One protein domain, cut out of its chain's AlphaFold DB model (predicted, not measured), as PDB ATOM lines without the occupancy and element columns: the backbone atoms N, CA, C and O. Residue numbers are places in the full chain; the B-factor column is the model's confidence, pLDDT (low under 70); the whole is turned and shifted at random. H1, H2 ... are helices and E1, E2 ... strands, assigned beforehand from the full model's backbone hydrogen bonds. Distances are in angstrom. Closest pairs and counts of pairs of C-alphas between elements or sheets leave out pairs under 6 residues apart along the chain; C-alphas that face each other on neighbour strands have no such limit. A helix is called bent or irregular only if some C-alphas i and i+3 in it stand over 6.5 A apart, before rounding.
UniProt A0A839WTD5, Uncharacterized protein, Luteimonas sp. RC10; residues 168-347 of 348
ATOM      1  N   ARG A 168      -4.876  87.466  -5.593       90.12
ATOM      2  CA  ARG A 168      -5.401  87.942  -6.868       90.12
ATOM      3  C   ARG A 168      -6.917  88.041  -6.770       90.12
ATOM      4  O   ARG A 168      -7.577  87.042  -6.511       90.12
ATOM      5  N   ASP A 169      -7.442  89.233  -7.013       89.31
ATOM      6  CA  ASP A 169      -8.874  89.514  -7.051       89.31
ATOM      7  C   ASP A 169      -9.234  90.066  -8.437       89.31
ATOM      8  O   ASP A 169      -9.095  91.260  -8.732       89.31
ATOM      9  N   GLY A 170      -9.591  89.150  -9.341       88.75
ATOM     10  CA  GLY A 170      -9.811  89.440 -10.757       88.75
ATOM     11  C   GLY A 170      -8.561  90.009 -11.442       88.75
ATOM     12  O   GLY A 170      -7.529  89.337 -11.575       88.75
ATOM     13  N   ALA A 171      -8.670  91.258 -11.905       88.75
ATOM     14  CA  ALA A 171      -7.580  92.001 -12.540       88.75
ATOM     15  C   ALA A 171      -6.656  92.721 -11.540       88.75
ATOM     16  O   ALA A 171      -5.604  93.213 -11.942       88.75
ATOM     17  N   ALA A 172      -7.021  92.776 -10.256       91.88
ATOM     18  CA  ALA A 172      -6.261  93.470  -9.226       91.88
ATOM     19  C   ALA A 172      -5.480  92.497  -8.332       91.88
ATOM     20  O   ALA A 172      -5.838  91.330  -8.158       91.88
ATOM     21  N   TRP A 173      -4.420  93.011  -7.722       94.19
ATOM     22  CA  TRP A 173      -3.675  92.354  -6.657       94.19
ATOM     23  C   TRP A 173      -3.954  93.053  -5.335       94.19
ATOM     24  O   TRP A 173      -3.817  94.272  -5.233       94.19
ATOM     25  N   THR A 174      -4.309  92.275  -4.320       93.38
ATOM     26  CA  THR A 174      -4.646  92.764  -2.985       93.38
ATOM     27  C   THR A 174      -3.688  92.174  -1.955       93.38
ATOM     28  O   THR A 174      -3.369  90.988  -1.996       93.38
ATOM     29  N   LEU A 175      -3.234  92.996  -1.017       93.12
ATOM     30  CA  LEU A 175      -2.430  92.591   0.127       93.12
ATOM     31  C   LEU A 175      -2.971  93.256   1.389       93.12
ATOM     32  O   LEU A 175      -3.052  94.480   1.466       93.12
ATOM     33  N   CYS A 176      -3.273  92.452   2.401       91.00
ATOM     34  CA  CYS A 176      -3.597  92.935   3.738       91.00
ATOM     35  C   CYS A 176      -2.382  92.731   4.637       91.00
ATOM     36  O   CYS A 176      -1.857  91.626   4.691       91.00
ATOM     37  N   PHE A 177      -1.925  93.764   5.339       91.19
ATOM     38  CA  PHE A 177      -0.788  93.642   6.250       91.19
ATOM     39  C   PHE A 177      -0.879  94.644   7.408       91.19
ATOM     40  O   PHE A 177      -1.412  95.743   7.231       91.19
ATOM     41  N   PRO A 178      -0.373  94.295   8.603       91.25
ATOM     42  CA  PRO A 178      -0.262  95.238   9.706       91.25
ATOM     43  C   PRO A 178       0.868  96.238   9.434       91.25
ATOM     44  O   PRO A 178       1.974  95.855   9.047       91.25
ATOM     45  N   ALA A 179       0.607  97.522   9.656       91.81
ATOM     46  CA  ALA A 179       1.595  98.580   9.506       91.81
ATOM     47  C   ALA A 179       1.369  99.713  10.507       91.81
ATOM     48  O   ALA A 179       0.251  99.973  10.938       91.81
ATOM     49  N   VAL A 180       2.441 100.427  10.840       92.56
ATOM     50  CA  VAL A 180       2.375 101.671  11.611       92.56
ATOM     51  C   VAL A 180       2.433 102.848  10.631       92.56
ATOM     52  O   VAL A 180       3.437 102.976   9.912       92.56
ATOM     53  N   PRO A 181       1.395 103.706  10.555       91.12
ATOM     54  CA  PRO A 181       1.409 104.884   9.701       91.12
ATOM     55  C   PRO A 181       2.312 105.951  10.312       91.12
ATOM     56  O   PRO A 181       1.906 106.745  11.154       91.12
ATOM     57  N   MET A 182       3.571 105.971   9.886       89.44
ATOM     58  CA  MET A 182       4.550 106.907  10.416       89.44
ATOM     59  C   MET A 182       5.553 107.322   9.350       89.44
ATOM     60  O   MET A 182       6.122 106.500   8.627       89.44
ATOM     61  N   ARG A 183       5.807 108.630   9.281       86.62
ATOM     62  CA  ARG A 183       6.833 109.205   8.410       86.62
ATOM     63  C   ARG A 183       8.227 108.829   8.910       86.62
ATOM     64  O   ARG A 183       8.493 108.855  10.110       86.62
ATOM     65  N   THR A 184       9.155 108.602   7.981       81.31
ATOM     66  CA  THR A 184      10.563 108.319   8.313       81.31
ATOM     67  C   THR A 184      11.186 109.421   9.190       81.31
ATOM     68  O   THR A 184      11.927 109.110  10.115       81.31
ATOM     69  N   ARG A 185      10.844 110.702   8.971       87.38
ATOM     70  CA  ARG A 185      11.320 111.814   9.822       87.38
ATOM     71  C   ARG A 185      10.872 111.668  11.277       87.38
ATOM     72  O   ARG A 185      11.676 111.879  12.174       87.38
ATOM     73  N   THR A 186       9.623 111.262  11.503       89.56
ATOM     74  CA  THR A 186       9.075 111.031  12.845       89.56
ATOM     75  C   THR A 186       9.762 109.849  13.524       89.56
ATOM     76  O   THR A 186      10.136 109.965  14.684       89.56
ATOM     77  N   LEU A 187      10.015 108.755  12.794       87.25
ATOM     78  CA  LEU A 187      10.786 107.620  13.317       87.25
ATOM     79  C   LEU A 187      12.190 108.049  13.757       87.25
ATOM     80  O   LEU A 187      12.620 107.718  14.857       87.25
ATOM     81  N   VAL A 188      12.898 108.789  12.897       89.69
ATOM     82  CA  VAL A 188      14.257 109.271  13.179       89.69
ATOM     83  C   VAL A 188      14.260 110.202  14.386       89.69
ATOM     84  O   VAL A 188      15.088 110.021  15.272       89.69
ATOM     85  N   ALA A 189      13.323 111.152  14.450       92.62
ATOM     86  CA  ALA A 189      13.191 112.053  15.589       92.62
ATOM     87  C   ALA A 189      12.926 111.280  16.887       92.62
ATOM     88  O   ALA A 189      13.562 111.548  17.895       92.62
ATOM     89  N   LEU A 190      12.047 110.275  16.852       90.19
ATOM     90  CA  LEU A 190      11.721 109.465  18.020       90.19
ATOM     91  C   LEU A 190      12.923 108.643  18.512       90.19
ATOM     92  O   LEU A 190      13.204 108.635  19.709       90.19
ATOM     93  N   ILE A 191      13.657 108.000  17.598       89.38
ATOM     94  CA  ILE A 191      14.897 107.282  17.928       89.38
ATOM     95  C   ILE A 191      15.916 108.252  18.530       89.38
ATOM     96  O   ILE A 191      16.446 107.980  19.603       89.38
ATOM     97  N   ALA A 192      16.146 109.398  17.881       93.50
ATOM     98  CA  ALA A 192      17.088 110.406  18.355       93.50
ATOM     99  C   ALA A 192      16.718 110.916  19.756       93.50
ATOM    100  O   ALA A 192      17.582 110.950  20.628       93.50
ATOM    101  N   SER A 193      15.446 111.231  20.006       93.88
ATOM    102  CA  SER A 193      14.968 111.673  21.318       93.88
ATOM    103  C   SER A 193      15.207 110.624  22.402       93.88
ATOM    104  O   SER A 193      15.750 110.952  23.453       93.88
ATOM    105  N   VAL A 194      14.867 109.353  22.150       91.06
ATOM    106  CA  VAL A 194      15.116 108.267  23.115       91.06
ATOM    107  C   VAL A 194      16.613 108.100  23.371       91.06
ATOM    108  O   VAL A 194      17.013 107.955  24.523       91.06
ATOM    109  N   THR A 195      17.451 108.171  22.335       90.19
ATOM    110  CA  THR A 195      18.912 108.097  22.481       90.19
ATOM    111  C   THR A 195      19.467 109.257  23.302       90.19
ATOM    112  O   THR A 195      20.285 109.021  24.187       90.19
ATOM    113  N   VAL A 196      19.019 110.490  23.053       95.25
ATOM    114  CA  VAL A 196      19.463 111.675  23.800       95.25
ATOM    115  C   VAL A 196      19.038 111.587  25.263       95.25
ATOM    116  O   VAL A 196      19.863 111.805  26.142       95.25
ATOM    117  N   ILE A 197      17.787 111.209  25.537       94.19
ATOM    118  CA  ILE A 197      17.280 111.057  26.908       94.19
ATOM    119  C   ILE A 197      18.035 109.943  27.637       94.19
ATOM    120  O   ILE A 197      18.528 110.158  28.740       94.19
ATOM    121  N   ALA A 198      18.172 108.766  27.021       89.50
ATOM    122  CA  ALA A 198      18.895 107.643  27.610       89.50
ATOM    123  C   ALA A 198      20.375 107.976  27.853       89.50
ATOM    124  O   ALA A 198      20.911 107.659  28.911       89.50
ATOM    125  N   GLY A 199      21.023 108.650  26.900       88.81
ATOM    126  CA  GLY A 199      22.401 109.115  27.034       88.81
ATOM    127  C   GLY A 199      22.556 110.144  28.152       88.81
ATOM    128  O   GLY A 199      23.458 110.012  28.973       88.81
ATOM    129  N   GLY A 200      21.641 111.113  28.240       93.31
ATOM    130  CA  GLY A 200      21.604 112.093  29.324       93.31
ATOM    131  C   GLY A 200      21.423 111.436  30.691       93.31
ATOM    132  O   GLY A 200      22.181 111.724  31.609       93.31
ATOM    133  N   LEU A 201      20.488 110.489  30.817       92.44
ATOM    134  CA  LEU A 201      20.289 109.719  32.050       92.44
ATOM    135  C   LEU A 201      21.523 108.894  32.430       92.44
ATOM    136  O   LEU A 201      21.865 108.832  33.608       92.44
ATOM    137  N   ALA A 202      22.202 108.288  31.455       87.50
ATOM    138  CA  ALA A 202      23.431 107.542  31.703       87.50
ATOM    139  C   ALA A 202      24.566 108.458  32.187       87.50
ATOM    140  O   ALA A 202      25.241 108.124  33.155       87.50
ATOM    141  N   VAL A 203      24.747 109.628  31.564       90.00
ATOM    142  CA  VAL A 203      25.761 110.620  31.963       90.00
ATOM    143  C   VAL A 203      25.466 111.166  33.359       90.00
ATOM    144  O   VAL A 203      26.335 111.123  34.224       90.00
ATOM    145  N   THR A 204      24.236 111.625  33.606       92.31
ATOM    146  CA  THR A 204      23.815 112.115  34.923       92.31
ATOM    147  C   THR A 204      23.972 111.028  35.980       92.31
ATOM    148  O   THR A 204      24.508 111.289  37.048       92.31
ATOM    149  N   GLY A 205      23.571 109.791  35.676       88.31
ATOM    150  CA  GLY A 205      23.760 108.661  36.577       88.31
ATOM    151  C   GLY A 205      25.235 108.388  36.875       88.31
ATOM    152  O   GLY A 205      25.582 108.171  38.029       88.31
ATOM    153  N   LEU A 206      26.111 108.439  35.870       86.88
ATOM    154  CA  LEU A 206      27.548 108.224  36.051       86.88
ATOM    155  C   LEU A 206      28.181 109.290  36.957       86.88
ATOM    156  O   LEU A 206      29.042 108.968  37.770       86.88
ATOM    157  N   ILE A 207      27.738 110.544  36.829       90.00
ATOM    158  CA  ILE A 207      28.197 111.661  37.665       90.00
ATOM    159  C   ILE A 207      27.657 111.518  39.093       90.00
ATOM    160  O   ILE A 207      28.422 111.578  40.050       90.00
ATOM    161  N   THR A 208      26.351 111.294  39.251       92.19
ATOM    162  CA  THR A 208      25.699 111.211  40.568       92.19
ATOM    163  C   THR A 208      26.139 109.979  41.360       92.19
ATOM    164  O   THR A 208      26.327 110.058  42.570       92.19
ATOM    165  N   PHE A 209      26.323 108.838  40.693       89.75
ATOM    166  CA  PHE A 209      26.723 107.568  41.307       89.75
ATOM    167  C   PHE A 209      28.197 107.246  41.048       89.75
ATOM    168  O   PHE A 209      28.560 106.077  40.884       89.75
ATOM    169  N   TYR A 210      29.051 108.270  40.990       87.88
ATOM    170  CA  TYR A 210      30.468 108.129  40.662       87.88
ATOM    171  C   TYR A 210      31.175 107.086  41.545       87.88
ATOM    172  O   TYR A 210      31.756 106.132  41.025       87.88
ATOM    173  N   ASP A 211      31.027 107.172  42.869       86.31
ATOM    174  CA  ASP A 211      31.678 106.244  43.805       86.31
ATOM    175  C   ASP A 211      31.195 104.798  43.646       86.31
ATOM    176  O   ASP A 211      31.984 103.852  43.690       86.31
ATOM    177  N   ALA A 212      29.891 104.604  43.429       83.94
ATOM    178  CA  ALA A 212      29.331 103.281  43.167       83.94
ATOM    179  C   ALA A 212      29.835 102.723  41.827       83.94
ATOM    180  O   ALA A 212      30.164 101.542  41.733       83.94
ATOM    181  N   THR A 213      29.961 103.580  40.812       81.94
ATOM    182  CA  THR A 213      30.505 103.213  39.501       81.94
ATOM    183  C   THR A 213      31.967 102.788  39.611       81.94
ATOM    184  O   THR A 213      32.349 101.780  39.020       81.94
ATOM    185  N   LEU A 214      32.778 103.492  40.406       84.69
ATOM    186  CA  LEU A 214      34.165 103.097  40.655       84.69
ATOM    187  C   LEU A 214      34.263 101.732  41.349       84.69
ATOM    188  O   LEU A 214      35.111 100.926  40.979       84.69
ATOM    189  N   ARG A 215      33.367 101.441  42.303       85.12
ATOM    190  CA  ARG A 215      33.336 100.152  43.020       85.12
ATOM    191  C   ARG A 215      32.896  98.984  42.140       85.12
ATOM    192  O   ARG A 215      33.436  97.892  42.257       85.12
ATOM    193  N   VAL A 216      31.906  99.208  41.278       79.44
ATOM    194  CA  VAL A 216      31.386  98.196  40.342       79.44
ATOM    195  C   VAL A 216      32.307  98.028  39.123       79.44
ATOM    196  O   VAL A 216      32.296  96.990  38.459       79.44
ATOM    197  N   GLY A 217      33.122  99.042  38.832       76.81
ATOM    198  CA  GLY A 217      33.975  99.115  37.655       76.81
ATOM    199  C   GLY A 217      33.210  99.540  36.398       76.81
ATOM    200  O   GLY A 217      31.995  99.361  36.270       76.81
ATOM    201  N   ALA A 218      33.944 100.084  35.423       74.94
ATOM    202  CA  ALA A 218      33.370 100.665  34.207       74.94
ATOM    203  C   ALA A 218      32.464  99.687  33.433       74.94
ATOM    204  O   ALA A 218      31.379 100.060  32.991       74.94
ATOM    205  N   TYR A 219      32.869  98.421  33.302       74.12
ATOM    206  CA  TYR A 219      32.090  97.419  32.570       74.12
ATOM    207  C   TYR A 219      30.783  97.042  33.274       74.12
ATOM    208  O   TYR A 219      29.751  96.921  32.612       74.12
ATOM    209  N   GLY A 220      30.807  96.890  34.602       75.00
ATOM    210  CA  GLY A 220      29.599  96.605  35.373       75.00
ATOM    211  C   GLY A 220      28.628  97.784  35.338       75.00
ATOM    212  O   GLY A 220      27.435  97.584  35.120       75.00
ATOM    213  N   ALA A 221      29.142  99.016  35.420       81.00
ATOM    214  CA  ALA A 221      28.333 100.216  35.251       81.00
ATOM    215  C   ALA A 221      27.677 100.277  33.862       81.00
ATOM    216  O   ALA A 221      26.465 100.458  33.775       81.00
ATOM    217  N   ILE A 222      28.430 100.046  32.777       82.19
ATOM    218  CA  ILE A 222      27.877  99.999  31.409       82.19
ATOM    219  C   ILE A 222      26.748  98.967  31.306       82.19
ATOM    220  O   ILE A 222      25.702  99.269  30.734       82.19
ATOM    221  N   LEU A 223      26.933  97.766  31.865       82.44
ATOM    222  CA  LEU A 223      25.920  96.710  31.826       82.44
ATOM    223  C   LEU A 223      24.655  97.109  32.600       82.44
ATOM    224  O   LEU A 223      23.546  96.942  32.091       82.44
ATOM    225  N   ILE A 224      24.816  97.672  33.801       86.38
ATOM    226  CA  ILE A 224      23.701  98.154  34.624       86.38
ATOM    227  C   ILE A 224      22.951  99.271  33.897       86.38
ATOM    228  O   ILE A 224      21.730  99.206  33.789       86.38
ATOM    229  N   PHE A 225      23.646 100.257  33.324       87.38
ATOM    230  CA  PHE A 225      23.003 101.330  32.560       87.38
ATOM    231  C   PHE A 225      22.305 100.814  31.301       87.38
ATOM    232  O   PHE A 225      21.183 101.226  31.002       87.38
ATOM    233  N   ALA A 226      22.918  99.875  30.578       82.56
ATOM    234  CA  ALA A 226      22.276  99.231  29.440       82.56
ATOM    235  C   ALA A 226      20.983  98.514  29.861       82.56
ATOM    236  O   ALA A 226      19.989  98.587  29.141       82.56
ATOM    237  N   LEU A 227      20.965  97.875  31.034       90.25
ATOM    238  CA  LEU A 227      19.803  97.158  31.554       90.25
ATOM    239  C   LEU A 227      18.719  98.083  32.130       90.25
ATOM    240  O   LEU A 227      17.541  97.826  31.920       90.25
ATOM    241  N   VAL A 228      19.094  99.137  32.853       91.88
ATOM    242  CA  VAL A 228      18.161 100.017  33.584       91.88
ATOM    243  C   VAL A 228      17.653 101.166  32.714       91.88
ATOM    244  O   VAL A 228      16.522 101.609  32.880       91.88
ATOM    245  N   VAL A 229      18.458 101.642  31.766       90.56
ATOM    246  CA  VAL A 229      18.102 102.776  30.901       90.56
ATOM    247  C   VAL A 229      17.896 102.310  29.464       90.56
ATOM    248  O   VAL A 229      16.846 102.561  28.870       90.56
ATOM    249  N   GLY A 230      18.876 101.593  28.908       85.62
ATOM    250  CA  GLY A 230      18.851 101.171  27.506       85.62
ATOM    251  C   GLY A 230      17.677 100.244  27.185       85.62
ATOM    252  O   GLY A 230      16.899 100.518  26.268       85.62
ATOM    253  N   LEU A 231      17.520  99.168  27.959       88.19
ATOM    254  CA  LEU A 231      16.485  98.166  27.733       88.19
ATOM    255  C   LEU A 231      15.070  98.745  27.929       88.19
ATOM    256  O   LEU A 231      14.262  98.587  27.011       88.19
ATOM    257  N   PRO A 232      14.738  99.468  29.019       89.81
ATOM    258  CA  PRO A 232      13.439 100.121  29.153       89.81
ATOM    259  C   PRO A 232      13.162 101.155  28.065       89.81
ATOM    260  O   PRO A 232      12.050 101.184  27.545       89.81
ATOM    261  N   GLY A 233      14.159 101.948  27.654       88.75
ATOM    262  CA  GLY A 233      14.014 102.886  26.538       88.75
ATOM    263  C   GLY A 233      13.659 102.175  25.229       88.75
ATOM    264  O   GLY A 233      12.715 102.560  24.535       88.75
ATOM    265  N   TYR A 234      14.355 101.077  24.925       88.06
ATOM    266  CA  TYR A 234      14.076 100.236  23.759       88.06
ATOM    267  C   TYR A 234      12.687  99.579  23.819       88.06
ATOM    268  O   TYR A 234      11.937  99.609  22.837       88.06
ATOM    269  N   LEU A 235      12.319  98.997  24.963       91.06
ATOM    270  CA  LEU A 235      11.018  98.353  25.155       91.06
ATOM    271  C   LEU A 235       9.880  99.371  25.079       91.06
ATOM    272  O   LEU A 235       8.884  99.117  24.404       91.06
ATOM    273  N   GLY A 236      10.043 100.538  25.706       91.00
ATOM    274  CA  GLY A 236       9.084 101.637  25.661       91.00
ATOM    275  C   GLY A 236       8.840 102.112  24.232       91.00
ATOM    276  O   GLY A 236       7.689 102.175  23.797       91.00
ATOM    277  N   LEU A 237       9.911 102.340  23.466       89.12
ATOM    278  CA  LEU A 237       9.823 102.676  22.044       89.12
ATOM    279  C   LEU A 237       9.102 101.583  21.245       89.12
ATOM    280  O   LEU A 237       8.197 101.869  20.464       89.12
ATOM    281  N   THR A 238       9.465 100.321  21.468       87.88
ATOM    282  CA  THR A 238       8.858  99.175  20.779       87.88
ATOM    283  C   THR A 238       7.359  99.078  21.063       87.88
ATOM    284  O   THR A 238       6.564  98.887  20.143       87.88
ATOM    285  N   VAL A 239       6.953  99.226  22.325       91.12
ATOM    286  CA  VAL A 239       5.543  99.212  22.734       91.12
ATOM    287  C   VAL A 239       4.797 100.392  22.125       91.12
ATOM    288  O   VAL A 239       3.711 100.194  21.584       91.12
ATOM    289  N   LEU A 240       5.374 101.594  22.169       91.56
ATOM    290  CA  LEU A 240       4.776 102.798  21.598       91.56
ATOM    291  C   LEU A 240       4.504 102.630  20.098       91.56
ATOM    292  O   LEU A 240       3.382 102.857  19.650       91.56
ATOM    293  N   LEU A 241       5.495 102.158  19.339       90.19
ATOM    294  CA  LEU A 241       5.346 101.902  17.905       90.19
ATOM    295  C   LEU A 241       4.298 100.819  17.633       90.19
ATOM    296  O   LEU A 241       3.417 101.002  16.798       90.19
ATOM    297  N   ARG A 242       4.335  99.712  18.381       89.75
ATOM    298  CA  ARG A 242       3.390  98.600  18.205       89.75
ATOM    299  C   ARG A 242       1.956  98.960  18.576       89.75
ATOM    300  O   ARG A 242       1.040  98.366  18.010       89.75
ATOM    301  N   ARG A 243       1.737  99.910  19.489       89.06
ATOM    302  CA  ARG A 243       0.397 100.422  19.821       89.06
ATOM    303  C   ARG A 243      -0.253 101.150  18.648       89.06
ATOM    304  O   ARG A 243      -1.459 101.036  18.488       89.06
ATOM    305  N   GLY A 244       0.533 101.818  17.806       88.00
ATOM    306  CA  GLY A 244       0.054 102.476  16.587       88.00
ATOM    307  C   GLY A 244      -0.120 101.541  15.385       88.00
ATOM    308  O   GLY A 244      -0.070 102.006  14.253       88.00
ATOM    309  N   THR A 245      -0.237 100.227  15.598       91.50
ATOM    310  CA  THR A 245      -0.391  99.273  14.491       91.50
ATOM    311  C   THR A 245      -1.821  99.273  13.973       91.50
ATOM    312  O   THR A 245      -2.756  99.031  14.732       91.50
ATOM    313  N   GLU A 246      -1.967  99.437  12.663       91.88
ATOM    314  CA  GLU A 246      -3.235  99.366  11.943       91.88
ATOM    315  C   GLU A 246      -3.158  98.301  10.843       91.88
ATOM    316  O   GLU A 246      -2.105  98.077  10.243       91.88
ATOM    317  N   THR A 247      -4.280  97.644  10.546       91.06
ATOM    318  CA  THR A 247      -4.374  96.752   9.382       91.06
ATOM    319  C   THR A 247      -4.617  97.588   8.133       91.06
ATOM    320  O   THR A 247      -5.616  98.307   8.043       91.06
ATOM    321  N   VAL A 248      -3.713  97.478   7.162       92.50
ATOM    322  CA  VAL A 248      -3.788  98.183   5.883       92.50
ATOM    323  C   VAL A 248      -4.106  97.193   4.773       92.50
ATOM    324  O   VAL A 248      -3.478  96.139   4.672       92.50
ATOM    325  N   THR A 249      -5.045  97.564   3.907       93.38
ATOM    326  CA  THR A 249      -5.353  96.846   2.670       93.38
ATOM    327  C   THR A 249      -4.823  97.644   1.490       93.38
ATOM    328  O   THR A 249      -5.257  98.764   1.229       93.38
ATOM    329  N   LEU A 250      -3.877  97.063   0.767       94.06
ATOM    330  CA  LEU A 250      -3.319  97.608  -0.458       94.06
ATOM    331  C   LEU A 250      -3.900  96.846  -1.642       94.06
ATOM    332  O   LEU A 250      -3.661  95.651  -1.771       94.06
ATOM    333  N   ARG A 251      -4.630  97.533  -2.517       94.56
ATOM    334  CA  ARG A 251      -5.140  96.983  -3.776       94.56
ATOM    335  C   ARG A 251      -4.499  97.730  -4.934       94.56
ATOM    336  O   ARG A 251      -4.501  98.955  -4.938       94.56
ATOM    337  N   ILE A 252      -3.953  97.015  -5.908       93.81
ATOM    338  CA  ILE A 252      -3.309  97.605  -7.082       93.81
ATOM    339  C   ILE A 252      -3.816  96.893  -8.330       93.81
ATOM    340  O   ILE A 252      -3.754  95.667  -8.415       93.81
ATOM    341  N   ASP A 253      -4.299  97.665  -9.292       93.12
ATOM    342  CA  ASP A 253      -4.621  97.211 -10.644       93.12
ATOM    343  C   ASP A 253      -3.695  97.899 -11.665       93.12
ATOM    344  O   ASP A 253      -2.648  98.426 -11.292       93.12
ATOM    345  N   ALA A 254      -4.015  97.840 -12.958       91.56
ATOM    346  CA  ALA A 254      -3.174  98.427 -14.002       91.56
ATOM    347  C   ALA A 254      -3.197  99.969 -14.030       91.56
ATOM    348  O   ALA A 254      -2.283 100.579 -14.583       91.56
ATOM    349  N   GLU A 255      -4.207 100.607 -13.433       92.38
ATOM    350  CA  GLU A 255      -4.417 102.058 -13.497       92.38
ATOM    351  C   GLU A 255      -4.310 102.752 -12.137       92.38
ATOM    352  O   GLU A 255      -3.902 103.916 -12.064       92.38
ATOM    353  N   ARG A 256      -4.687 102.069 -11.054       94.00
ATOM    354  CA  ARG A 256      -4.907 102.659  -9.736       94.00
ATOM    355  C   ARG A 256      -4.316 101.808  -8.617       94.00
ATOM    356  O   ARG A 256      -4.255 100.582  -8.662       94.00
ATOM    357  N   LEU A 257      -3.911 102.511  -7.567       93.44
ATOM    358  CA  LEU A 257      -3.528 101.976  -6.274       93.44
ATOM    359  C   LEU A 257      -4.508 102.507  -5.234       93.44
ATOM    360  O   LEU A 257      -4.641 103.716  -5.054       93.44
ATOM    361  N   THR A 258      -5.150 101.602  -4.511       93.19
ATOM    362  CA  THR A 258      -6.088 101.916  -3.438       93.19
ATOM    363  C   THR A 258      -5.520 101.445  -2.110       93.19
ATOM    364  O   THR A 258      -5.093 100.299  -1.964       93.19
ATOM    365  N   LEU A 259      -5.525 102.341  -1.129       93.75
ATOM    366  CA  LEU A 259      -5.044 102.101   0.221       93.75
ATOM    367  C   LEU A 259      -6.214 102.246   1.192       93.75
ATOM    368  O   LEU A 259      -6.645 103.356   1.509       93.75
ATOM    369  N   GLY A 260      -6.736 101.107   1.637       91.88
ATOM    370  CA  GLY A 260      -7.774 101.009   2.654       91.88
ATOM    371  C   GLY A 260      -7.167 100.915   4.050       91.88
ATOM    372  O   GLY A 260      -6.196 100.188   4.268       91.88
ATOM    373  N   ARG A 261      -7.749 101.647   4.999       90.25
ATOM    374  CA  ARG A 261      -7.461 101.524   6.433       90.25
ATOM    375  C   ARG A 261      -8.775 101.384   7.174       90.25
ATOM    376  O   ARG A 261      -9.783 101.952   6.757       90.25
ATOM    377  N   LEU A 262      -8.763 100.630   8.265       84.12
ATOM    378  CA  LEU A 262      -9.964 100.435   9.064       84.12
ATOM    379  C   LEU A 262     -10.475 101.788   9.592       84.12
ATOM    380  O   LEU A 262      -9.714 102.545  10.186       84.12
ATOM    381  N   GLY A 263     -11.752 102.098   9.356       81.31
ATOM    382  CA  GLY A 263     -12.384 103.332   9.838       81.31
ATOM    383  C   GLY A 263     -12.025 104.612   9.070       81.31
ATOM    384  O   GLY A 263     -12.416 105.692   9.502       81.31
ATOM    385  N   GLN A 264     -11.312 104.523   7.941       86.06
ATOM    386  CA  GLN A 264     -11.009 105.673   7.080       86.06
ATOM    387  C   GLN A 264     -11.466 105.420   5.638       86.06
ATOM    388  O   GLN A 264     -11.424 104.276   5.176       86.06
ATOM    389  N   PRO A 265     -11.864 106.470   4.891       87.12
ATOM    390  CA  PRO A 265     -12.154 106.323   3.474       87.12
ATOM    391  C   PRO A 265     -10.897 105.862   2.717       87.12
ATOM    392  O   PRO A 265      -9.789 106.330   3.014       87.12
ATOM    393  N   PRO A 266     -11.038 104.948   1.740       89.50
ATOM    394  CA  PRO A 266      -9.902 104.441   0.988       89.50
ATOM    395  C   PRO A 266      -9.252 105.574   0.190       89.50
ATOM    396  O   PRO A 266      -9.917 106.301  -0.548       89.50
ATOM    397  N   ARG A 267      -7.930 105.712   0.314       91.50
ATOM    398  CA  ARG A 267      -7.162 106.661  -0.500       91.50
ATOM    399  C   ARG A 267      -6.845 106.018  -1.842       91.50
ATOM    400  O   ARG A 267      -6.245 104.946  -1.874       91.50
ATOM    401  N   VAL A 268      -7.221 106.678  -2.931       92.12
ATOM    402  CA  VAL A 268      -6.996 106.198  -4.298       92.12
ATOM    403  C   VAL A 268      -5.945 107.072  -4.968       92.12
ATOM    404  O   VAL A 268      -6.041 108.295  -4.953       92.12
ATOM    405  N   PHE A 269      -4.952 106.434  -5.570       92.38
ATOM    406  CA  PHE A 269      -3.875 107.060  -6.323       92.38
ATOM    407  C   PHE A 269      -3.906 106.497  -7.737       92.38
ATOM    408  O   PHE A 269      -3.894 105.280  -7.909       92.38
ATOM    409  N   ALA A 270      -3.916 107.344  -8.762       92.44
ATOM    410  CA  ALA A 270      -3.650 106.846 -10.104       92.44
ATOM    411  C   ALA A 270      -2.161 106.482 -10.198       92.44
ATOM    412  O   ALA A 270      -1.301 107.257  -9.779       92.44
ATOM    413  N   LEU A 271      -1.836 105.320 -10.764       90.06
ATOM    414  CA  LEU A 271      -0.446 104.880 -10.940       90.06
ATOM    415  C   LEU A 271       0.357 105.896 -11.755       90.06
ATOM    416  O   LEU A 271       1.518 106.164 -11.452       90.06
ATOM    417  N   ARG A 272      -0.297 106.517 -12.743       90.38
ATOM    418  CA  ARG A 272       0.266 107.593 -13.564       90.38
ATOM    419  C   ARG A 272       0.542 108.891 -12.807       90.38
ATOM    420  O   ARG A 272       1.234 109.728 -13.367       90.38
ATOM    421  N   ASP A 273       0.055 109.064 -11.586       92.25
ATOM    422  CA  ASP A 273       0.299 110.271 -10.788       92.25
ATOM    423  C   ASP A 273       1.307 110.005  -9.664       92.25
ATOM    424  O   ASP A 273       1.714 110.919  -8.954       92.25
ATOM    425  N   LEU A 274       1.762 108.761  -9.492       91.31
ATOM    426  CA  LEU A 274       2.786 108.448  -8.506       91.31
ATOM    427  C   LEU A 274       4.128 109.070  -8.907       91.31
ATOM    428  O   LEU A 274       4.627 108.887 -10.016       91.31
ATOM    429  N   THR A 275       4.741 109.766  -7.954       91.69
ATOM    430  CA  THR A 275       6.118 110.281  -8.054       91.69
ATOM    431  C   THR A 275       7.107 109.357  -7.354       91.69
ATOM    432  O   THR A 275       8.247 109.222  -7.796       91.69
ATOM    433  N   LEU A 276       6.670 108.675  -6.290       90.75
ATOM    434  CA  LEU A 276       7.465 107.706  -5.544       90.75
ATOM    435  C   LEU A 276       6.613 106.491  -5.180       90.75
ATOM    436  O   LEU A 276       5.546 106.627  -4.587       90.75
ATOM    437  N   PHE A 277       7.149 105.307  -5.456       92.50
ATOM    438  CA  PHE A 277       6.682 104.039  -4.916       92.50
ATOM    439  C   PHE A 277       7.893 103.269  -4.385       92.50
ATOM    440  O   PHE A 277       8.761 102.833  -5.145       92.50
ATOM    441  N   ARG A 278       7.987 103.095  -3.066       90.75
ATOM    442  CA  ARG A 278       9.067 102.326  -2.439       90.75
ATOM    443  C   ARG A 278       8.523 101.087  -1.758       90.75
ATOM    444  O   ARG A 278       7.697 101.196  -0.860       90.75
ATOM    445  N   TRP A 279       9.078  99.936  -2.129       90.44
ATOM    446  CA  TRP A 279       8.764  98.644  -1.536       90.44
ATOM    447  C   TRP A 279       9.996  98.024  -0.881       90.44
ATOM    448  O   TRP A 279      10.987  97.708  -1.549       90.44
ATOM    449  N   GLN A 280       9.934  97.830   0.432       87.06
ATOM    450  CA  GLN A 280      10.980  97.167   1.203       87.06
ATOM    451  C   GLN A 280      10.410  95.913   1.861       87.06
ATOM    452  O   GLN A 280       9.583  96.011   2.761       87.06
ATOM    453  N   SER A 281      10.858  94.743   1.407       79.69
ATOM    454  CA  SER A 281      10.260  93.454   1.769       79.69
ATOM    455  C   SER A 281      10.721  92.882   3.110       79.69
ATOM    456  O   SER A 281       9.968  92.148   3.734       79.69
ATOM    457  N   ALA A 282      11.947  93.179   3.544       72.56
ATOM    458  CA  ALA A 282      12.597  92.471   4.650       72.56
ATOM    459  C   ALA A 282      13.022  93.397   5.802       72.56
ATOM    460  O   ALA A 282      13.264  94.592   5.582       72.56
ATOM    461  N   SER A 283      13.225  92.786   6.981       66.75
ATOM    462  CA  SER A 283      13.768  93.375   8.222       66.75
ATOM    463  C   SER A 283      12.801  94.285   9.008       66.75
ATOM    464  O   SER A 283      11.682  94.551   8.576       66.75
ATOM    465  N   ASP A 284      13.270  94.826  10.138       67.75
ATOM    466  CA  ASP A 284      12.618  95.855  10.973       67.75
ATOM    467  C   ASP A 284      12.326  97.152  10.188       67.75
ATOM    468  O   ASP A 284      11.625  98.054  10.645       67.75
ATOM    469  N   HIS A 285      12.854  97.246   8.967       72.19
ATOM    470  CA  HIS A 285      12.635  98.329   8.017       72.19
ATOM    471  C   HIS A 285      11.693  97.960   6.865       72.19
ATOM    472  O   HIS A 285      11.611  98.731   5.905       72.19
ATOM    473  N   ALA A 286      11.002  96.814   6.912       84.38
ATOM    474  CA  ALA A 286       9.983  96.484   5.921       84.38
ATOM    475  C   ALA A 286       8.939  97.609   5.875       84.38
ATOM    476  O   ALA A 286       8.379  97.994   6.906       84.38
ATOM    477  N   ARG A 287       8.741  98.204   4.695       89.62
ATOM    478  CA  ARG A 287       7.947  99.430   4.545       89.62
ATOM    479  C   ARG A 287       7.440  99.658   3.131       89.62
ATOM    480  O   ARG A 287       8.083  99.263   2.155       89.62
ATOM    481  N   LEU A 288       6.341 100.397   3.066       91.56
ATOM    482  CA  LEU A 288       5.751 100.962   1.862       91.56
ATOM    483  C   LEU A 288       5.786 102.489   1.966       91.56
ATOM    484  O   LEU A 288       5.307 103.050   2.951       91.56
ATOM    485  N   GLU A 289       6.320 103.159   0.947       91.94
ATOM    486  CA  GLU A 289       6.148 104.606   0.794       91.94
ATOM    487  C   GLU A 289       5.543 104.962  -0.552       91.94
ATOM    488  O   GLU A 289       5.925 104.404  -1.582       91.94
ATOM    489  N   LEU A 290       4.624 105.922  -0.517       92.56
ATOM    490  CA  LEU A 290       3.910 106.448  -1.668       92.56
ATOM    491  C   LEU A 290       3.966 107.972  -1.634       92.56
ATOM    492  O   LEU A 290       3.706 108.579  -0.593       92.56
ATOM    493  N   ALA A 291       4.259 108.589  -2.772       90.44
ATOM    494  CA  ALA A 291       4.079 110.023  -2.961       90.44
ATOM    495  C   ALA A 291       3.431 110.298  -4.317       90.44
ATOM    496  O   ALA A 291       3.719 109.615  -5.302       90.44
ATOM    497  N   ALA A 292       2.570 111.310  -4.356       89.56
ATOM    498  CA  ALA A 292       1.906 111.816  -5.550       89.56
ATOM    499  C   ALA A 292       1.773 113.350  -5.436       89.56
ATOM    500  O   ALA A 292       1.737 113.865  -4.313       89.56
ATOM    501  N   PRO A 293       1.720 114.098  -6.551       86.69
ATOM    502  CA  PRO A 293       1.511 115.540  -6.534       86.69
ATOM    503  C   PRO A 293       0.201 115.895  -5.829       86.69
ATOM    504  O   PRO A 293      -0.814 115.235  -6.025       86.69
ATOM    505  N   GLY A 294       0.230 116.930  -4.989       79.88
ATOM    506  CA  GLY A 294      -0.960 117.403  -4.273       79.88
ATOM    507  C   GLY A 294      -1.484 116.465  -3.178       79.88
ATOM    508  O   GLY A 294      -2.470 116.806  -2.530       79.88
ATOM    509  N   VAL A 295      -0.831 115.322  -2.924       83.31
ATOM    510  CA  VAL A 295      -1.210 114.389  -1.856       83.31
ATOM    511  C   VAL A 295      -0.077 114.241  -0.850       83.31
ATOM    512  O   VAL A 295       1.096 114.111  -1.197       83.31
ATOM    513  N   GLU A 296      -0.437 114.236   0.430       83.81
ATOM    514  CA  GLU A 296       0.503 113.990   1.516       83.81
ATOM    515  C   GLU A 296       1.197 112.625   1.353       83.81
ATOM    516  O   GLU A 296       0.535 111.594   1.195       83.81
ATOM    517  N   ALA A 297       2.531 112.610   1.425       86.31
ATOM    518  CA  ALA A 297       3.315 111.386   1.313       86.31
ATOM    519  C   ALA A 297       2.923 110.371   2.400       86.31
ATOM    520  O   ALA A 297       2.929 110.669   3.598       86.31
ATOM    521  N   VAL A 298       2.627 109.147   1.972       89.50
ATOM    522  CA  VAL A 298       2.235 108.045   2.848       89.50
ATOM    523  C   VAL A 298       3.456 107.182   3.129       89.50
ATOM    524  O   VAL A 298       4.135 106.739   2.209       89.50
ATOM    525  N   SER A 299       3.718 106.918   4.406       91.44
ATOM    526  CA  SER A 299       4.781 106.023   4.861       91.44
ATOM    527  C   SER A 299       4.201 105.032   5.859       91.44
ATOM    528  O   SER A 299       3.623 105.426   6.873       91.44
ATOM    529  N   LEU A 300       4.326 103.748   5.540       91.94
ATOM    530  CA  LEU A 300       3.792 102.632   6.306       91.94
ATOM    531  C   LEU A 300       4.933 101.693   6.681       91.94
ATOM    532  O   LEU A 300       5.593 101.136   5.801       91.94
ATOM    533  N   LEU A 301       5.158 101.511   7.979       91.19
ATOM    534  CA  LEU A 301       6.205 100.639   8.504       91.19
ATOM    535  C   LEU A 301       5.594  99.300   8.928       91.19
ATOM    536  O   LEU A 301       4.888  99.232   9.930       91.19
ATOM    537  N   ALA A 302       5.875  98.239   8.174       89.44
ATOM    538  CA  ALA A 302       5.428  96.881   8.482       89.44
ATOM    539  C   ALA A 302       6.375  96.180   9.472       89.44
ATOM    540  O   ALA A 302       5.922  95.494  10.382       89.44
ATOM    541  N   GLY A 303       7.688  96.421   9.363       85.38
ATOM    542  CA  GLY A 303       8.703  95.712  10.155       85.38
ATOM    543  C   GLY A 303       8.627  95.948  11.670       85.38
ATOM    544  O   GLY A 303       9.025  95.092  12.450       85.38
ATOM    545  N   VAL A 304       8.074  97.087  12.100       86.25
ATOM    546  CA  VAL A 304       7.889  97.436  13.525       86.25
ATOM    547  C   VAL A 304       6.456  97.225  14.016       86.25
ATOM    548  O   VAL A 304       6.165  97.455  15.192       86.25
ATOM    549  N   ALA A 305       5.554  96.809  13.126       87.69
ATOM    550  CA  ALA A 305       4.152  96.616  13.443       87.69
ATOM    551  C   ALA A 305       3.945  95.397  14.350       87.69
ATOM    552  O   ALA A 305       4.720  94.436  14.371       87.69
ATOM    553  N   ARG A 306       2.856  95.420  15.116       86.75
ATOM    554  CA  ARG A 306       2.402  94.261  15.877       86.75
ATOM    555  C   ARG A 306       1.821  93.228  14.911       86.75
ATOM    556  O   ARG A 306       0.699  93.374  14.441       86.75
ATOM    557  N   VAL A 307       2.573  92.162  14.661       82.88
ATOM    558  CA  VAL A 307       2.097  91.015  13.878       82.88
ATOM    559  C   VAL A 307       1.342  89.999  14.742       82.88
ATOM    560  O   VAL A 307       1.665  89.845  15.930       82.88
ATOM    561  N   PRO A 308       0.349  89.287  14.179       80.81
ATOM    562  CA  PRO A 308      -0.244  88.126  14.828       80.81
ATOM    563  C   PRO A 308       0.808  87.047  15.125       80.81
ATOM    564  O   PRO A 308       1.858  86.965  14.481       80.81
ATOM    565  N   LYS A 309       0.543  86.206  16.132       79.31
ATOM    566  CA  LYS A 309       1.455  85.112  16.492       79.31
ATOM    567  C   LYS A 309       1.596  84.146  15.308       79.31
ATOM    568  O   LYS A 309       0.597  83.727  14.737       79.31
ATOM    569  N   GLY A 310       2.835  83.782  14.976       74.81
ATOM    570  CA  GLY A 310       3.137  82.862  13.874       74.81
ATOM    571  C   GLY A 310       3.148  83.503  12.482       74.81
ATOM    572  O   GLY A 310       3.330  82.786  11.501       74.81
ATOM    573  N   THR A 311       2.982  84.827  12.382       77.56
ATOM    574  CA  THR A 311       3.025  85.569  11.114       77.56
ATOM    575  C   THR A 311       4.291  86.416  11.017       77.56
ATOM    576  O   THR A 311       4.719  87.021  12.000       77.56
ATOM    577  N   SER A 312       4.890  86.475   9.829       77.88
ATOM    578  CA  SER A 312       6.057  87.321   9.571       77.88
ATOM    579  C   SER A 312       5.658  88.794   9.407       77.88
ATOM    580  O   SER A 312       4.609  89.095   8.842       77.88
ATOM    581  N   ALA A 313       6.517  89.712   9.864       76.50
ATOM    582  CA  ALA A 313       6.401  91.157   9.609       76.50
ATOM    583  C   ALA A 313       6.961  91.570   8.233       76.50
ATOM    584  O   ALA A 313       6.950  92.748   7.871       76.50
ATOM    585  N   GLU A 314       7.480  90.608   7.467       82.56
ATOM    586  CA  GLU A 314       8.041  90.842   6.143       82.56
ATOM    587  C   GLU A 314       6.962  90.981   5.070       82.56
ATOM    588  O   GLU A 314       6.139  90.089   4.854       82.56
ATOM    589  N   LEU A 315       7.045  92.060   4.294       85.44
ATOM    590  CA  LEU A 315       6.176  92.273   3.141       85.44
ATOM    591  C   LEU A 315       6.561  91.329   1.995       85.44
ATOM    592  O   LEU A 315       7.753  91.241   1.692       85.44
ATOM    593  N   PRO A 316       5.611  90.652   1.324       87.06
ATOM    594  CA  PRO A 316       5.886  89.754   0.202       87.06
ATOM    595  C   PRO A 316       6.608  90.444  -0.954       87.06
ATOM    596  O   PRO A 316       6.580  91.668  -1.107       87.06
ATOM    597  N   ALA A 317       7.291  89.654  -1.781       86.38
ATOM    598  CA  ALA A 317       7.882  90.173  -3.009       86.38
ATOM    599  C   ALA A 317       6.781  90.742  -3.924       86.38
ATOM    600  O   ALA A 317       5.661  90.237  -3.943       86.38
ATOM    601  N   LEU A 318       7.094  91.799  -4.678       87.94
ATOM    602  CA  LEU A 318       6.139  92.364  -5.635       87.94
ATOM    603  C   LEU A 318       5.869  91.362  -6.769       87.94
ATOM    604  O   LEU A 318       6.841  90.885  -7.371       87.94
ATOM    605  N   PRO A 319       4.598  91.095  -7.123       89.19
ATOM    606  CA  PRO A 319       4.260  90.273  -8.272       89.19
ATOM    607  C   PRO A 319       4.865  90.866  -9.555       89.19
ATOM    608  O   PRO A 319       4.824  92.089  -9.738       89.19
ATOM    609  N   PRO A 320       5.393  90.041 -10.479       88.75
ATOM    610  CA  PRO A 320       5.958  90.532 -11.736       88.75
ATOM    611  C   PRO A 320       5.024  91.444 -12.557       88.75
ATOM    612  O   PRO A 320       5.516  92.462 -13.048       88.75
ATOM    613  N   PRO A 321       3.701  91.175 -12.667       90.62
ATOM    614  CA  PRO A 321       2.780  92.071 -13.375       90.62
ATOM    615  C   PRO A 321       2.731  93.477 -12.771       90.62
ATOM    616  O   PRO A 321       2.706  94.473 -13.481       90.62
ATOM    617  N   LEU A 322       2.809  93.564 -11.447       89.69
ATOM    618  CA  LEU A 322       2.717  94.815 -10.701       89.69
ATOM    619  C   LEU A 322       3.931  95.716 -10.965       89.69
ATOM    620  O   LEU A 322       3.813  96.925 -11.142       89.69
ATOM    621  N   VAL A 323       5.108  95.099 -11.081       90.44
ATOM    622  CA  VAL A 323       6.341  95.774 -11.505       90.44
ATOM    623  C   VAL A 323       6.212  96.303 -12.934       90.44
ATOM    624  O   VAL A 323       6.691  97.398 -13.225       90.44
ATOM    625  N   GLN A 324       5.575  95.542 -13.828       91.06
ATOM    626  CA  GLN A 324       5.338  95.977 -15.205       91.06
ATOM    627  C   GLN A 324       4.368  97.160 -15.256       91.06
ATOM    628  O   GLN A 324       4.658  98.119 -15.963       91.06
ATOM    629  N   TRP A 325       3.292  97.152 -14.467       93.31
ATOM    630  CA  TRP A 325       2.348  98.274 -14.392       93.31
ATOM    631  C   TRP A 325       2.993  99.552 -13.858       93.31
ATOM    632  O   TRP A 325       2.820 100.610 -14.453       93.31
ATOM    633  N   LEU A 326       3.817  99.464 -12.806       91.38
ATOM    634  CA  LEU A 326       4.570 100.618 -12.295       91.38
ATOM    635  C   LEU A 326       5.495 101.214 -13.370       91.38
ATOM    636  O   LEU A 326       5.568 102.433 -13.522       91.38
ATOM    637  N   ARG A 327       6.169 100.358 -14.149       91.62
ATOM    638  CA  ARG A 327       7.022 100.793 -15.266       91.62
ATOM    639  C   ARG A 327       6.213 101.394 -16.415       91.62
ATOM    640  O   ARG A 327       6.612 102.425 -16.947       91.62
ATOM    641  N   ALA A 328       5.083 100.785 -16.775       91.69
ATOM    642  CA  ALA A 328       4.175 101.284 -17.811       91.69
ATOM    643  C   ALA A 328       3.566 102.642 -17.429       91.69
ATOM    644  O   ALA A 328       3.400 103.508 -18.280       91.69
ATOM    645  N   ALA A 329       3.338 102.869 -16.136       88.81
ATOM    646  CA  ALA A 329       2.931 104.155 -15.587       88.81
ATOM    647  C   ALA A 329       4.064 105.200 -15.547       88.81
ATOM    648  O   ALA A 329       3.874 106.286 -15.010       88.81
ATOM    649  N   GLY A 330       5.252 104.904 -16.082       87.44
ATOM    650  CA  GLY A 330       6.364 105.850 -16.192       87.44
ATOM    651  C   GLY A 330       7.257 105.957 -14.953       87.44
ATOM    652  O   GLY A 330       8.088 106.861 -14.895       87.44
ATOM    653  N   LEU A 331       7.125 105.067 -13.962       89.50
ATOM    654  CA  LEU A 331       8.078 105.003 -12.851       89.50
ATOM    655  C   LEU A 331       9.311 104.182 -13.241       89.50
ATOM    656  O   LEU A 331       9.210 103.054 -13.731       89.50
ATOM    657  N   ARG A 332      10.499 104.710 -12.949       87.56
ATOM    658  CA  ARG A 332      11.770 104.023 -13.198       87.56
ATOM    659  C   ARG A 332      12.280 103.375 -11.921       87.56
ATOM    660  O   ARG A 332      12.301 103.986 -10.853       87.56
ATOM    661  N   GLU A 333      12.705 102.122 -12.033       86.94
ATOM    662  CA  GLU A 333      13.355 101.416 -10.932       86.94
ATOM    663  C   GLU A 333      14.770 101.972 -10.749       86.94
ATOM    664  O   GLU A 333      15.596 101.896 -11.659       86.94
ATOM    665  N   ARG A 334      15.062 102.539  -9.576       82.94
ATOM    666  CA  ARG A 334      16.406 103.034  -9.274       82.94
ATOM    667  C   ARG A 334      17.327 101.847  -8.977       82.94
ATOM    668  O   ARG A 334      17.028 101.077  -8.061       82.94
ATOM    669  N   PRO A 335      18.447 101.686  -9.707       65.44
ATOM    670  CA  PRO A 335      19.357 100.573  -9.486       65.44
ATOM    671  C   PRO A 335      19.992 100.686  -8.101       65.44
ATOM    672  O   PRO A 335      20.568 101.713  -7.736       65.44
ATOM    673  N   VAL A 336      19.914  99.608  -7.325       62.94
ATOM    674  CA  VAL A 336      20.593  99.506  -6.033       62.94
ATOM    675  C   VAL A 336      21.817  98.612  -6.193       62.94
ATOM    676  O   VAL A 336      21.717  97.506  -6.713       62.94
ATOM    677  N   ARG A 337      22.984  99.063  -5.710       48.69
ATOM    678  CA  ARG A 337      24.267  98.328  -5.797       48.69
ATOM    679  C   ARG A 337      24.295  96.981  -5.043       48.69
ATOM    680  O   ARG A 337      25.308  96.296  -5.088       48.69
ATOM    681  N   VAL A 338      23.228  96.601  -4.334       50.91
ATOM    682  CA  VAL A 338      23.159  95.388  -3.499       50.91
ATOM    683  C   VAL A 338      21.773  94.749  -3.633       50.91
ATOM    684  O   VAL A 338      20.772  95.401  -3.348       50.91
ATOM    685  N   ALA A 339      21.717  93.472  -4.022       43.88
ATOM    686  CA  ALA A 339      20.496  92.736  -4.388       43.88
ATOM    687  C   ALA A 339      19.468  92.522  -3.250       43.88
ATOM    688  O   ALA A 339      18.341  92.121  -3.514       43.88
ATOM    689  N   ALA A 340      19.835  92.801  -1.994       49.34
ATOM    690  CA  ALA A 340      18.996  92.594  -0.805       49.34
ATOM    691  C   ALA A 340      18.266  93.867  -0.309       49.34
ATOM    692  O   ALA A 340      17.757  93.895   0.810       49.34
ATOM    693  N   ARG A 341      18.258  94.955  -1.092       59.41
ATOM    694  CA  ARG A 341      17.763  96.288  -0.686       59.41
ATOM    695  C   ARG A 341      16.470  96.712  -1.422       59.41
ATOM    696  O   ARG A 341      16.145  96.126  -2.448       59.41
ATOM    697  N   PRO A 342      15.717  97.704  -0.888       67.69
ATOM    698  CA  PRO A 342      14.365  98.073  -1.332       67.69
ATOM    699  C   PRO A 342      14.251  98.364  -2.827       67.69
ATOM    700  O   PRO A 342      15.066  99.103  -3.382       67.69
ATOM    701  N   ARG A 343      13.169  97.882  -3.448       81.88
ATOM    702  CA  ARG A 343      12.808  98.268  -4.815       81.88
ATOM    703  C   ARG A 343      12.169  99.646  -4.757       81.88
ATOM    704  O   ARG A 343      11.081  99.817  -4.207       81.88
ATOM    705  N   THR A 344      12.893 100.637  -5.257       83.62
ATOM    706  CA  THR A 344      12.434 102.026  -5.284       83.62
ATOM    707  C   THR A 344      12.132 102.403  -6.721       83.62
ATOM    708  O   THR A 344      13.016 102.357  -7.572       83.62
ATOM    709  N   PHE A 345      10.888 102.777  -6.964       85.62
ATOM    710  CA  PHE A 345      10.390 103.275  -8.229       85.62
ATOM    711  C   PHE A 345      10.130 104.769  -8.059       85.62
ATOM    712  O   PHE A 345       9.417 105.172  -7.141       85.62
ATOM    713  N   ALA A 346      10.752 105.593  -8.890       85.31
ATOM    714  CA  ALA A 346      10.588 107.039  -8.841       85.31
ATOM    715  C   ALA A 346      10.357 107.579 -10.250       85.31
ATOM    716  O   ALA A 346      10.848 107.004 -11.226       85.31
ATOM    717  N   ARG A 347       9.603 108.668 -10.336       84.06
ATOM    718  CA  ARG A 347       9.527 109.482 -11.542       84.06
ATOM    719  C   ARG A 347      10.624 110.541 -11.472       84.06
ATOM    720  O   ARG A 347      10.891 111.054 -10.384       84.06
TER     721      ARG A 347
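What this domain is: This is residues 168 to 347 of the 348 residues of an uncharacterized protein of Luteimonas sp. RC10 (UniProt A0A839WTD5). A long helical hairpin, H1 and H2, reaches out from a head made of one twisted sheet of eight strands, folded into two leaves that partly face each other. E1 is the hinge between the leaves, and the short helix H3 lies at the end of the head away from the hairpin. The printed part has 180 residues, with three named helices and eight named strands in the order E1 H1 H2 E2 E3 E4 E5 E6 E7 H3 E8, of mixed class. The sheet runs E4 E3 E2 E1 E7 E6 E5 E8, antiparallel throughout. The whole is loose, with a radius of gyration of the C-alphas of 21.0 A, and elongated, spanning 69 by 36 by 33 A.

Where its parts are: Find C-alpha 172 at (-6.261, 93.470, -9.226), where E1 begins; it runs 23.4 A through residues 172 to 181 and bends by 78 degrees at residue 178. H1, residues 184 to 208, then covers 35.7 A, ending at (25.699, 111.211, 40.568). H2, residues 210 to 243, covers 37.4 A; it has a kink of 114 degrees near residue 218 and is irregular, with C-alphas 215 and 218 8.8 A apart. Next come E2 (246 to 252), E3 (256 to 261), E4 (264 to 270), E5 (276 to 280), E6 (287 to 292) and E7 (295 to 301). Last are H3 (320 to 328) and E8 (343 to 346), ending at C-alpha 346 at (10.588, 107.039, -8.841).

How they stand to each other: In the folded sheet, one sheet bent back on itself, E4 E3 E2 face E7 E6 E5 E8. Look along E1 for its staggered pairing: residues 173 to 179 pair with E2, N 175 to O 250 at 2.8 A, and residues 180 to 181 pair with E7, N 180 to O 301 at 2.9 A. E2 E3 E4 and E5 E6 E7 are meanders, each strand the antiparallel neighbour of the one before. E8 is an edge strand, the antiparallel neighbour of the inner strand E5, with N 277 and O 345 within hydrogen-bond range at 2.8 A. H1 and H2 touch as a hairpin, closest at the C-alphas of Ala 198 and Val 229, 5.9 A, at a shallow tilt of 24 degrees, opposite ways. H1 only grazes the sheet with residues 184 to 187, H2 with 241 to 243. H3 is on the sheet at a height of 7.0 A, over none of its strands. Every O i to N i+4 pair is within hydrogen-bond range in H1 and H3; in H2, 25 of 30 are.

The domain as a whole: The C-alphas farthest apart, Gly 170 and Asp 211, are 70.6 A apart. The printed part has no cut. The links E7 to H3 and H3 to E8 are long. Look for pLDDT under 70 at residues 283 to 284 and 335 to 342.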